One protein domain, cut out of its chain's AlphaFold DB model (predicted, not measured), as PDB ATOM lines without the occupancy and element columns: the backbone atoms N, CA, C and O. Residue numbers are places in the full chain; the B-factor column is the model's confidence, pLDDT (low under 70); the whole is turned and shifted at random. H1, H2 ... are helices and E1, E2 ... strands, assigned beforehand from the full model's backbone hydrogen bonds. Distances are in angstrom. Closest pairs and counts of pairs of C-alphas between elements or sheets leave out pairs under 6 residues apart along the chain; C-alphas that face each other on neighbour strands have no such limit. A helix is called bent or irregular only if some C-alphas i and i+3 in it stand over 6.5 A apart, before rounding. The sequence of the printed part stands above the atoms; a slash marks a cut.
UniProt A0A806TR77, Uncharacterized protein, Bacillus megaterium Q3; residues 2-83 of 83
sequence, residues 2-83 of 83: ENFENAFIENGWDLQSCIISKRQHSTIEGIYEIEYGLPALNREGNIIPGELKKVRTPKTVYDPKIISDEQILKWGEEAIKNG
ATOM      1  N   GLU A   2      36.575  30.252  52.291       86.62
ATOM      2  CA  GLU A   2      35.456  29.909  53.179       86.62
ATOM      3  C   GLU A   2      34.123  29.642  52.454       86.62
ATOM      4  O   GLU A   2      33.586  28.549  52.571       86.62
ATOM      5  N   ASN A   3      33.644  30.549  51.590       90.06
ATOM      6  CA  ASN A   3      32.395  30.319  50.836       90.06
ATOM      7  C   ASN A   3      32.423  29.061  49.950       90.06
ATOM      8  O   ASN A   3      31.398  28.419  49.742       90.06
ATOM      9  N   PHE A   4      33.591  28.711  49.404       92.94
ATOM     10  CA  PHE A   4      33.733  27.496  48.609       92.94
ATOM     11  C   PHE A   4      33.656  26.250  49.491       92.94
ATOM     12  O   PHE A   4      32.991  25.297  49.112       92.94
ATOM     13  N   GLU A   5      34.307  26.269  50.653       93.06
ATOM     14  CA  GLU A   5      34.310  25.161  51.613       93.06
ATOM     15  C   GLU A   5      32.922  24.952  52.235       93.06
ATOM     16  O   GLU A   5      32.423  23.824  52.267       93.06
ATOM     17  N   ASN A   6      32.253  26.042  52.622       93.62
ATOM     18  CA  ASN A   6      30.909  26.022  53.202       93.62
ATOM     19  C   ASN A   6      29.884  25.385  52.263       93.62
ATOM     20  O   ASN A   6      29.041  24.622  52.725       93.62
ATOM     21  N   ALA A   7      30.009  25.585  50.948       92.75
ATOM     22  CA  ALA A   7      29.118  24.955  49.978       92.75
ATOM     23  C   ALA A   7      29.116  23.414  50.063       92.75
ATOM     24  O   ALA A   7      28.107  22.795  49.739       92.75
ATOM     25  N   PHE A   8      30.200  22.771  50.510       93.44
ATOM     26  CA  PHE A   8      30.224  21.318  50.732       93.44
ATOM     27  C   PHE A   8      29.659  20.957  52.104       93.44
ATOM     28  O   PHE A   8      28.838  20.048  52.216       93.44
ATOM     29  N   ILE A   9      30.070  21.701  53.134       92.69
ATOM     30  CA  ILE A   9      29.691  21.456  54.530       92.69
ATOM     31  C   ILE A   9      28.174  21.595  54.712       92.69
ATOM     32  O   ILE A   9      27.548  20.732  55.321       92.69
ATOM     33  N   GLU A  10      27.568  22.630  54.131       94.12
ATOM     34  CA  GLU A  10      26.120  22.875  54.182       94.12
ATOM     35  C   GLU A  10      25.311  21.777  53.474       94.12
ATOM     36  O   GLU A  10      24.173  21.507  53.852       94.12
ATOM     37  N   ASN A  11      25.906  21.093  52.491       89.75
ATOM     38  CA  ASN A  11      25.309  19.932  51.826       89.75
ATOM     39  C   ASN A  11      25.572  18.606  52.574       89.75
ATOM     40  O   ASN A  11      25.175  17.542  52.100       89.75
ATOM     41  N   GLY A  12      26.234  18.649  53.737       90.88
ATOM     42  CA  GLY A  12      26.582  17.469  54.528       90.88
ATOM     43  C   GLY A  12      27.669  16.601  53.889       90.88
ATOM     44  O   GLY A  12      27.761  15.410  54.188       90.88
ATOM     45  N   TRP A  13      28.469  17.163  52.982       92.06
ATOM     46  CA  TRP A  13      29.541  16.448  52.298       92.06
ATOM     47  C   TRP A  13      30.868  16.617  53.029       92.06
ATOM     48  O   TRP A  13      31.204  17.704  53.500       92.06
ATOM     49  N   ASP A  14      31.656  15.542  53.081       91.62
ATOM     50  CA  ASP A  14      33.018  15.618  53.598       91.62
ATOM     51  C   ASP A  14      33.917  16.350  52.596       91.62
ATOM     52  O   ASP A  14      34.293  15.807  51.553       91.62
ATOM     53  N   LEU A  15      34.268  17.591  52.933       92.31
ATOM     54  CA  LEU A  15      35.098  18.456  52.104       92.31
ATOM     55  C   LEU A  15      36.419  17.781  51.722       92.31
ATOM     56  O   LEU A  15      36.815  17.861  50.562       92.31
ATOM     57  N   GLN A  16      37.094  17.111  52.663       92.50
ATOM     58  CA  GLN A  16      38.417  16.532  52.402       92.50
ATOM     59  C   GLN A  16      38.354  15.427  51.350       92.50
ATOM     60  O   GLN A  16      39.177  15.420  50.438       92.50
ATOM     61  N   SER A  17      37.339  14.558  51.404       93.00
ATOM     62  CA  SER A  17      37.107  13.566  50.351       93.00
ATOM     63  C   SER A  17      36.791  14.188  48.991       93.00
ATOM     64  O   SER A  17      37.049  13.558  47.974       93.00
ATOM     65  N   CYS A  18      36.260  15.413  48.947       94.88
ATOM     66  CA  CYS A  18      35.887  16.085  47.702       94.88
ATOM     67  C   CYS A  18      37.061  16.812  47.026       94.88
ATOM     68  O   CYS A  18      36.993  17.087  45.823       94.88
ATOM     69  N   ILE A  19      38.135  17.132  47.758       96.25
ATOM     70  CA  ILE A  19      39.321  17.799  47.208       96.25
ATOM     71  C   ILE A  19      40.247  16.775  46.545       96.25
ATOM     72  O   ILE A  19      40.729  15.842  47.175       96.25
ATOM     73  N   ILE A  20      40.551  16.990  45.263       96.44
ATOM     74  CA  ILE A  20      41.506  16.176  44.496       96.44
ATOM     75  C   ILE A  20      42.908  16.783  44.593       96.44
ATOM     76  O   ILE A  20      43.888  16.071  44.798       96.44
ATOM     77  N   SER A  21      43.023  18.104  44.434       97.00
ATOM     78  CA  SER A  21      44.285  18.820  44.610       97.00
ATOM     79  C   SER A  21      44.044  20.288  44.961       97.00
ATOM     80  O   SER A  21      43.027  20.878  44.595       97.00
ATOM     81  N   LYS A  22      45.005  20.885  45.671       97.12
ATOM     82  CA  LYS A  22      45.071  22.322  45.954       97.12
ATOM     83  C   LYS A  22      46.462  22.811  45.573       97.12
ATOM     84  O   LYS A  22      47.452  22.329  46.120       97.12
ATOM     85  N   ARG A  23      46.543  23.759  44.642       97.94
ATOM     86  CA  ARG A  23      47.809  24.329  44.162       97.94
ATOM     87  C   ARG A  23      47.816  25.827  44.394       97.94
ATOM     88  O   ARG A  23      46.873  26.504  44.009       97.94
ATOM     89  N   GLN A  24      48.863  26.348  45.021       97.88
ATOM     90  CA  GLN A  24      49.028  27.791  45.175       97.88
ATOM     91  C   GLN A  24      49.427  28.426  43.839       97.88
ATOM     92  O   GLN A  24      50.171  27.828  43.058       97.88
ATOM     93  N   HIS A  25      48.941  29.639  43.580       97.50
ATOM     94  CA  HIS A  25      49.378  30.435  42.443       97.50
ATOM     95  C   HIS A  25      50.874  30.755  42.562       97.50
ATOM     96  O   HIS A  25      51.370  31.067  43.644       97.50
ATOM     97  N   SER A  26      51.604  30.702  41.449       96.81
ATOM     98  CA  SER A  26      53.074  30.778  41.446       96.81
ATOM     99  C   SER A  26      53.635  32.095  41.989       96.81
ATOM    100  O   SER A  26      54.738  32.110  42.526       96.81
ATOM    101  N   THR A  27      52.892  33.192  41.842       96.94
ATOM    102  CA  THR A  27      53.355  34.547  42.187       96.94
ATOM    103  C   THR A  27      52.428  35.318  43.121       96.94
ATOM    104  O   THR A  27      52.797  36.403  43.559       96.94
ATOM    105  N   ILE A  28      51.233  34.798  43.416       96.81
ATOM    106  CA  ILE A  28      50.231  35.516  44.212       96.81
ATOM    107  C   ILE A  28      49.900  34.657  45.425       96.81
ATOM    108  O   ILE A  28      49.213  33.640  45.321       96.81
ATOM    109  N   GLU A  29      50.431  35.055  46.574       97.06
ATOM    110  CA  GLU A  29      50.113  34.424  47.848       97.06
ATOM    111  C   GLU A  29      48.614  34.543  48.146       97.06
ATOM    112  O   GLU A  29      47.973  35.538  47.818       97.06
ATOM    113  N   GLY A  30      48.034  33.500  48.737       96.50
ATOM    114  CA  GLY A  30      46.614  33.476  49.072       96.50
ATOM    115  C   GLY A  30      45.680  33.126  47.914       96.50
ATOM    116  O   GLY A  30      44.509  32.896  48.184       96.50
ATOM    117  N   ILE A  31      46.155  33.006  46.667       97.81
ATOM    118  CA  ILE A  31      45.370  32.468  45.543       97.81
ATOM    119  C   ILE A  31      45.688  30.988  45.341       97.81
ATOM    120  O   ILE A  31      46.852  30.591  45.258       97.81
ATOM    121  N   TYR A  32      44.647  30.172  45.205       97.94
ATOM    122  CA  TYR A  32      44.758  28.733  45.009       97.94
ATOM    123  C   TYR A  32      43.860  28.257  43.878       97.94
ATOM    124  O   TYR A  32      42.720  28.695  43.751       97.94
ATOM    125  N   GLU A  33      44.352  27.300  43.107       98.00
ATOM    126  CA  GLU A  33      43.552  26.504  42.192       98.00
ATOM    127  C   GLU A  33      43.195  25.174  42.859       98.00
ATOM    128  O   GLU A  33      44.068  24.456  43.358       98.00
ATOM    129  N   ILE A  34      41.903  24.861  42.882       97.94
ATOM    130  CA  ILE A  34      41.368  23.653  43.502       97.94
ATOM    131  C   ILE A  34      40.769  22.749  42.427       97.94
ATOM    132  O   ILE A  34      39.788  23.116  41.772       97.94
ATOM    133  N   GLU A  35      41.323  21.546  42.281       98.12
ATOM    134  CA  GLU A  35      40.647  20.438  41.608       98.12
ATOM    135  C   GLU A  35      39.788  19.691  42.625       98.12
ATOM    136  O   GLU A  35      40.254  19.330  43.706       98.12
ATOM    137  N   TYR A  36      38.531  19.438  42.276       97.25
ATOM    138  CA  TYR A  36      37.564  18.830  43.183       97.25
ATOM    139  C   TYR A  36      36.546  17.977  42.429       97.25
ATOM    140  O   TYR A  36      36.370  18.089  41.209       97.25
ATOM    141  N   GLY A  37      35.871  17.110  43.170       97.12
ATOM    142  CA  GLY A  37      34.723  16.351  42.706       97.12
ATOM    143  C   GLY A  37      33.512  16.574  43.601       97.12
ATOM    144  O   GLY A  37      33.638  16.997  44.745       97.12
ATOM    145  N   LEU A  38      32.331  16.296  43.058       95.69
ATOM    146  CA  LEU A  38      31.088  16.243  43.824       95.69
ATOM    147  C   LEU A  38      30.780  14.782  44.172       95.69
ATOM    148  O   LEU A  38      30.990  13.930  43.300       95.69
ATOM    149  N   PRO A  39      30.253  14.466  45.366       95.81
ATOM    150  CA  PRO A  39      29.849  13.102  45.695       95.81
ATOM    151  C   PRO A  39      28.896  12.525  44.645       95.81
ATOM    152  O   PRO A  39      27.927  13.167  44.227       95.81
ATOM    153  N   ALA A  40      29.181  11.312  44.172       95.06
ATOM    154  CA  ALA A  40      28.272  10.611  43.281       95.06
ATOM    155  C   ALA A  40      27.040  10.146  44.065       95.06
ATOM    156  O   ALA A  40      27.150   9.697  45.203       95.06
ATOM    157  N   LEU A  41      25.864  10.245  43.446       93.50
ATOM    158  CA  LEU A  41      24.607   9.779  44.026       93.50
ATOM    159  C   LEU A  41      24.116   8.550  43.265       93.50
ATOM    160  O   LEU A  41      24.197   8.511  42.031       93.50
ATOM    161  N   ASN A  42      23.584   7.574  43.995       93.75
ATOM    162  CA  ASN A  42      22.870   6.444  43.421       93.75
ATOM    163  C   ASN A  42      21.474   6.880  42.926       93.75
ATOM    164  O   ASN A  42      21.082   8.045  43.022       93.75
ATOM    165  N   ARG A  43      20.695   5.936  42.387       93.88
ATOM    166  CA  ARG A  43      19.344   6.219  41.862       93.88
ATOM    167  C   ARG A  43      18.348   6.704  42.920       93.88
ATOM    168  O   ARG A  43      17.376   7.354  42.560       93.88
ATOM    169  N   GLU A  44      18.581   6.383  44.187       95.38
ATOM    170  CA  GLU A  44      17.740   6.776  45.324       95.38
ATOM    171  C   GLU A  44      18.151   8.141  45.901       95.38
ATOM    172  O   GLU A  44      17.492   8.647  46.802       95.38
ATOM    173  N   GLY A  45      19.228   8.746  45.383       90.44
ATOM    174  CA  GLY A  45      19.766  10.016  45.870       90.44
ATOM    175  C   GLY A  45      20.766   9.883  47.022       90.44
ATOM    176  O   GLY A  45      21.204  10.900  47.551       90.44
ATOM    177  N   ASN A  46      21.166   8.665  47.392       92.31
ATOM    178  CA  ASN A  46      22.160   8.421  48.439       92.31
ATOM    179  C   ASN A  46      23.587   8.529  47.884       92.31
ATOM    180  O   ASN A  46      23.846   8.108  46.755       92.31
ATOM    181  N   ILE A  47      24.522   9.048  48.687       92.56
ATOM    182  CA  ILE A  47      25.946   9.136  48.324       92.56
ATOM    183  C   ILE A  47      26.526   7.734  48.121       92.56
ATOM    184  O   ILE A  47      26.322   6.844  48.945       92.56
ATOM    185  N   ILE A  48      27.281   7.554  47.039       93.12
ATOM    186  CA  ILE A  48      28.084   6.359  46.780       93.12
ATOM    187  C   ILE A  48      29.473   6.588  47.399       93.12
ATOM    188  O   ILE A  48      30.207   7.460  46.925       93.12
ATOM    189  N   PRO A  49      29.855   5.858  48.464       89.56
ATOM    190  CA  PRO A  49      31.115   6.101  49.161       89.56
ATOM    191  C   PRO A  49      32.331   5.942  48.242       89.56
ATOM    192  O   PRO A  49      32.466   4.939  47.547       89.56
ATOM    193  N   GLY A  50      33.233   6.925  48.266       88.12
ATOM    194  CA  GLY A  50      34.476   6.909  47.486       88.12
ATOM    195  C   GLY A  50      34.324   7.273  46.006       88.12
ATOM    196  O   GLY A  50      35.335   7.431  45.324       88.12
ATOM    197  N   GLU A  51      33.100   7.454  45.501       94.69
ATOM    198  CA  GLU A  51      32.874   7.885  44.123       94.69
ATOM    199  C   GLU A  51      32.637   9.394  44.032       94.69
ATOM    200  O   GLU A  51      31.716   9.952  44.634       94.69
ATOM    201  N   LEU A  52      33.446  10.052  43.201       96.25
ATOM    202  CA  LEU A  52      33.316  11.470  42.897       96.25
ATOM    203  C   LEU A  52      33.034  11.691  41.414       96.25
ATOM    204  O   LEU A  52      33.714  11.167  40.531       96.25
ATOM    205  N   LYS A  53      32.099  12.592  41.133       95.56
ATOM    206  CA  LYS A  53      31.960  13.227  39.825       95.56
ATOM    207  C   LYS A  53      32.959  14.375  39.747       95.56
ATOM    208  O   LYS A  53      32.695  15.461  40.264       95.56
ATOM    209  N   LYS A  54      34.115  14.134  39.119       95.94
ATOM    210  CA  LYS A  54      35.155  15.161  38.937       95.94
ATOM    211  C   LYS A  54      34.585  16.376  38.202       95.94
ATOM    212  O   LYS A  54      34.021  16.244  37.112       95.94
ATOM    213  N   VAL A  55      34.770  17.563  38.775       96.94
ATOM    214  CA  VAL A  55      34.459  18.814  38.083       96.94
ATOM    215  C   VAL A  55      35.559  19.071  37.059       96.94
ATOM    216  O   VAL A  55      36.745  19.050  37.379       96.94
ATOM    217  N   ARG A  56      35.161  19.258  35.795       96.00
ATOM    218  CA  ARG A  56      36.102  19.343  34.664       96.00
ATOM    219  C   ARG A  56      37.051  20.529  34.773       96.00
ATOM    220  O   ARG A  56      38.204  20.421  34.379       96.00
ATOM    221  N   THR A  57      36.545  21.649  35.271       96.94
ATOM    222  CA  THR A  57      37.302  22.887  35.424       96.94
ATOM    223  C   THR A  57      37.611  23.107  36.900       96.94
ATOM    224  O   THR A  57      36.670  23.122  37.706       96.94
ATOM    225  N   PRO A  58      38.884  23.302  37.270       97.12
ATOM    226  CA  PRO A  58      39.217  23.665  38.634       97.12
ATOM    227  C   PRO A  58      38.603  25.021  39.001       97.12
ATOM    228  O   PRO A  58      38.191  25.801  38.136       97.12
ATOM    229  N   LYS A  59      38.526  25.303  40.302       97.12
ATOM    230  CA  LYS A  59      38.081  26.602  40.809       97.12
ATOM    231  C   LYS A  59      39.259  27.359  41.406       97.12
ATOM    232  O   LYS A  59      39.918  26.849  42.309       97.12
ATOM    233  N   THR A  60      39.467  28.585  40.944       97.31
ATOM    234  CA  THR A  60      40.392  29.526  41.579       97.31
ATOM    235  C   THR A  60      39.694  30.214  42.747       97.31
ATOM    236  O   THR A  60      38.602  30.759  42.587       97.31
ATOM    237  N   VAL A  61      40.305  30.174  43.927       97.19
ATOM    238  CA  VAL A  61      39.793  30.779  45.163       97.19
ATOM    239  C   VAL A  61      40.893  31.579  45.851       97.19
ATOM    240  O   VAL A  61      42.073  31.280  45.686       97.19
ATOM    241  N   TYR A  62      40.510  32.570  46.653       97.38
ATOM    242  CA  TYR A  62      41.429  33.337  47.495       97.38
ATOM    243  C   TYR A  62      41.219  33.029  48.985       97.38
ATOM    244  O   TYR A  62      40.110  32.661  49.379       97.38
ATOM    245  N   ASP A  63      42.250  33.175  49.814       96.62
ATOM    246  CA  ASP A  63      42.166  33.112  51.278       96.62
ATOM    247  C   ASP A  63      41.840  34.502  51.861       96.62
ATOM    248  O   ASP A  63      42.678  35.401  51.744       96.62
ATOM    249  N   PRO A  64      40.669  34.691  52.510       95.50
ATOM    250  CA  PRO A  64      40.253  35.982  53.060       95.50
ATOM    251  C   PRO A  64      41.166  36.515  54.174       95.50
ATOM    252  O   PRO A  64      41.162  37.714  54.447       95.50
ATOM    253  N   LYS A  65      41.974  35.656  54.812       95.56
ATOM    254  CA  LYS A  65      42.960  36.078  55.822       95.56
ATOM    255  C   LYS A  65      44.181  36.763  55.207       95.56
ATOM    256  O   LYS A  65      44.898  37.458  55.919       95.56
ATOM    257  N   ILE A  66      44.424  36.538  53.914       96.75
ATOM    258  CA  ILE A  66      45.563  37.083  53.164       96.75
ATOM    259  C   ILE A  66      45.085  38.188  52.214       96.75
ATOM    260  O   ILE A  66      45.700  39.249  52.144       96.75
ATOM    261  N   ILE A  67      43.977  37.960  51.501       97.06
ATOM    262  CA  ILE A  67      43.380  38.904  50.551       97.06
ATOM    263  C   ILE A  67      41.925  39.136  50.955       97.06
ATOM    264  O   ILE A  67      41.125  38.211  50.876       97.06
ATOM    265  N   SER A  68      41.561  40.355  51.349       97.00
ATOM    266  CA  SER A  68      40.182  40.665  51.746       97.00
ATOM    267  C   SER A  68      39.194  40.604  50.573       97.00
ATOM    268  O   SER A  68      39.558  40.808  49.411       97.00
ATOM    269  N   ASP A  69      37.912  40.406  50.887       96.50
ATOM    270  CA  ASP A  69      36.821  40.441  49.904       96.50
ATOM    271  C   ASP A  69      36.779  41.780  49.147       96.50
ATOM    272  O   ASP A  69      36.651  41.806  47.923       96.50
ATOM    273  N   GLU A  70      36.975  42.896  49.857       97.69
ATOM    274  CA  GLU A  70      37.054  44.238  49.267       97.69
ATOM    275  C   GLU A  70      38.187  44.357  48.240       97.69
ATOM    276  O   GLU A  70      38.013  44.972  47.187       97.69
ATOM    277  N   GLN A  71      39.343  43.739  48.508       97.69
ATOM    278  CA  GLN A  71      40.483  43.774  47.596       97.69
ATOM    279  C   GLN A  71      40.202  42.997  46.302       97.69
ATOM    280  O   GLN A  71      40.563  43.463  45.219       97.69
ATOM    281  N   ILE A  72      39.529  41.846  46.396       96.62
ATOM    282  CA  ILE A  72      39.109  41.058  45.227       96.62
ATOM    283  C   ILE A  72      38.088  41.826  44.387       96.62
ATOM    284  O   ILE A  72      38.219  41.872  43.163       96.62
ATOM    285  N   LEU A  73      37.106  42.469  45.028       97.44
ATOM    286  CA  LEU A  73      36.123  43.306  44.338       97.44
ATOM    287  C   LEU A  73      36.799  44.469  43.606       97.44
ATOM    288  O   LEU A  73      36.556  44.668  42.416       97.44
ATOM    289  N   LYS A  74      37.713  45.175  44.281       98.19
ATOM    290  CA  LYS A  74      38.476  46.279  43.690       98.19
ATOM    291  C   LYS A  74      39.286  45.838  42.469       98.19
ATOM    292  O   LYS A  74      39.231  46.502  41.438       98.19
ATOM    293  N   TRP A  75      40.007  44.716  42.550       97.00
ATOM    294  CA  TRP A  75      40.735  44.181  41.392       97.00
ATOM    295  C   TRP A  75      39.800  43.798  40.245       97.00
ATOM    296  O   TRP A  75      40.141  44.026  39.087       97.00
ATOM    297  N   GLY A  76      38.615  43.261  40.546       97.44
ATOM    298  CA  GLY A  76      37.584  42.997  39.544       97.44
ATOM    299  C   GLY A  76      37.133  44.271  38.823       97.44
ATOM    300  O   GLY A  76      37.098  44.303  37.595       97.44
ATOM    301  N   GLU A  77      36.850  45.343  39.565       98.12
ATOM    302  CA  GLU A  77      36.490  46.643  38.986       98.12
ATOM    303  C   GLU A  77      37.615  47.243  38.132       98.12
ATOM    304  O   GLU A  77      37.360  47.772  37.049       98.12
ATOM    305  N   GLU A  78      38.860  47.179  38.610       98.00
ATOM    306  CA  GLU A  78      40.036  47.649  37.873       98.00
ATOM    307  C   GLU A  78      40.259  46.837  36.592       98.00
ATOM    308  O   GLU A  78      40.544  47.422  35.547       98.00
ATOM    309  N   ALA A  79      40.084  45.514  36.636       97.19
ATOM    310  CA  ALA A  79      40.202  44.649  35.465       97.19
ATOM    311  C   ALA A  79      39.130  44.959  34.410       97.19
ATOM    312  O   ALA A  79      39.447  45.004  33.227       97.19
ATOM    313  N   ILE A  80      37.889  45.236  34.826       97.06
ATOM    314  CA  ILE A  80      36.810  45.653  33.914       97.06
ATOM    315  C   ILE A  80      37.120  47.011  33.267       97.06
ATOM    316  O   ILE A  80      36.822  47.208  32.096       97.06
ATOM    317  N   LYS A  81      37.703  47.961  34.012       97.12
ATOM    318  CA  LYS A  81      38.045  49.297  33.486       97.12
ATOM    319  C   LYS A  81      39.222  49.278  32.508       97.12
ATOM    320  O   LYS A  81      39.287  50.145  31.641       97.12
ATOM    321  N   ASN A  82      40.160  48.348  32.691       95.56
ATOM    322  CA  ASN A  82      41.415  48.283  31.937       95.56
ATOM    323  C   ASN A  82      41.438  47.190  30.849       95.56
ATOM    324  O   ASN A  82      42.469  47.042  30.189       95.56
ATOM    325  N   GLY A  83      40.362  46.410  30.702       78.69
ATOM    326  CA  GLY A  83      40.215  45.340  29.707       78.69
ATOM    327  C   GLY A  83      39.452  45.792  28.473       78.69
ATOM    328  O   GLY A  83      39.907  45.443  27.362       78.69
TER     329      GLY A  83
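This is residues 2 to 83 of the 83 residues of an uncharacterized protein of Bacillus megaterium Q3 (UniProt A0A806TR77). A long, strongly twisted ribbon of antiparallel strands is built along E2, with E1 and E4 beside its first part and the bent strand E3 pairing farther along. Two short helices, H1 and H2, are on one face, while residues 73 to 82 of H3 stick out as a free arm. The 82 printed residues include, in order, H1, H2, E1, E2, E3, E4 and H3, a mixed class of helices and strands. The whole is loose, with a radius of gyration of the C-alphas of 15.7 A, and elongated, spanning 49 by 26 by 23 A.

In the branched sheet, E2, residues 31 to 41, has three antiparallel neighbours. E1, residues 19 to 24, is on one side, with N 23 and O 33 2.9 A apart. E4, residues 59 to 62, is on the other side, with N 61 and O 32 2.8 A apart. E3, residues 47 to 54, pairs with residues 37 to 41 of E2, with N 38 and O 53 2.9 A apart; it bends by 99 degrees at residue 50. E1 and E2 form a hairpin, as do E2 and E3; E1 E2 E3 is a meander, each strand the antiparallel neighbour of the one before. H2, residues 15 to 18, is on the sheet at a height of 5.8 A, over none of its strands; its closest C-alpha pair with E2 is Cys 18 and Gly 37, 5.1 A. H1, residues 2 to 9, is on the same face and only just touches H2, only at the corner, with 3 pairs of C-alphas within 8 A; the closest are those of Phe 8 and Leu 15, 5.8 A. H3, residues 69 to 82, is not on the sheet and is apart from H1 and H2. Every O i to N i+4 pair in H3 is within hydrogen-bond range, against 3 of 4 in H1; H2 is too short for one.

E2 measures 30.8 A from C-alpha 31 at (45.370, 32.468, 45.543) to C-alpha 41. H3 measures 20.1 A, E3 14.5 A, E1 14.1 A, H1 10.3 A, E4 10.1 A and H2 5.1 A. H1 begins with C-alpha 2 at (35.456, 29.909, 53.179); H3 ends with C-alpha 82 at (41.415, 48.283, 31.937).

The C-alphas farthest apart, those of Glu 44 and Asn 82, are 49.6 A apart. The printed part has no cut and no long link between named elements. Its mean pLDDT is 95.1, and no printed residue is under 70.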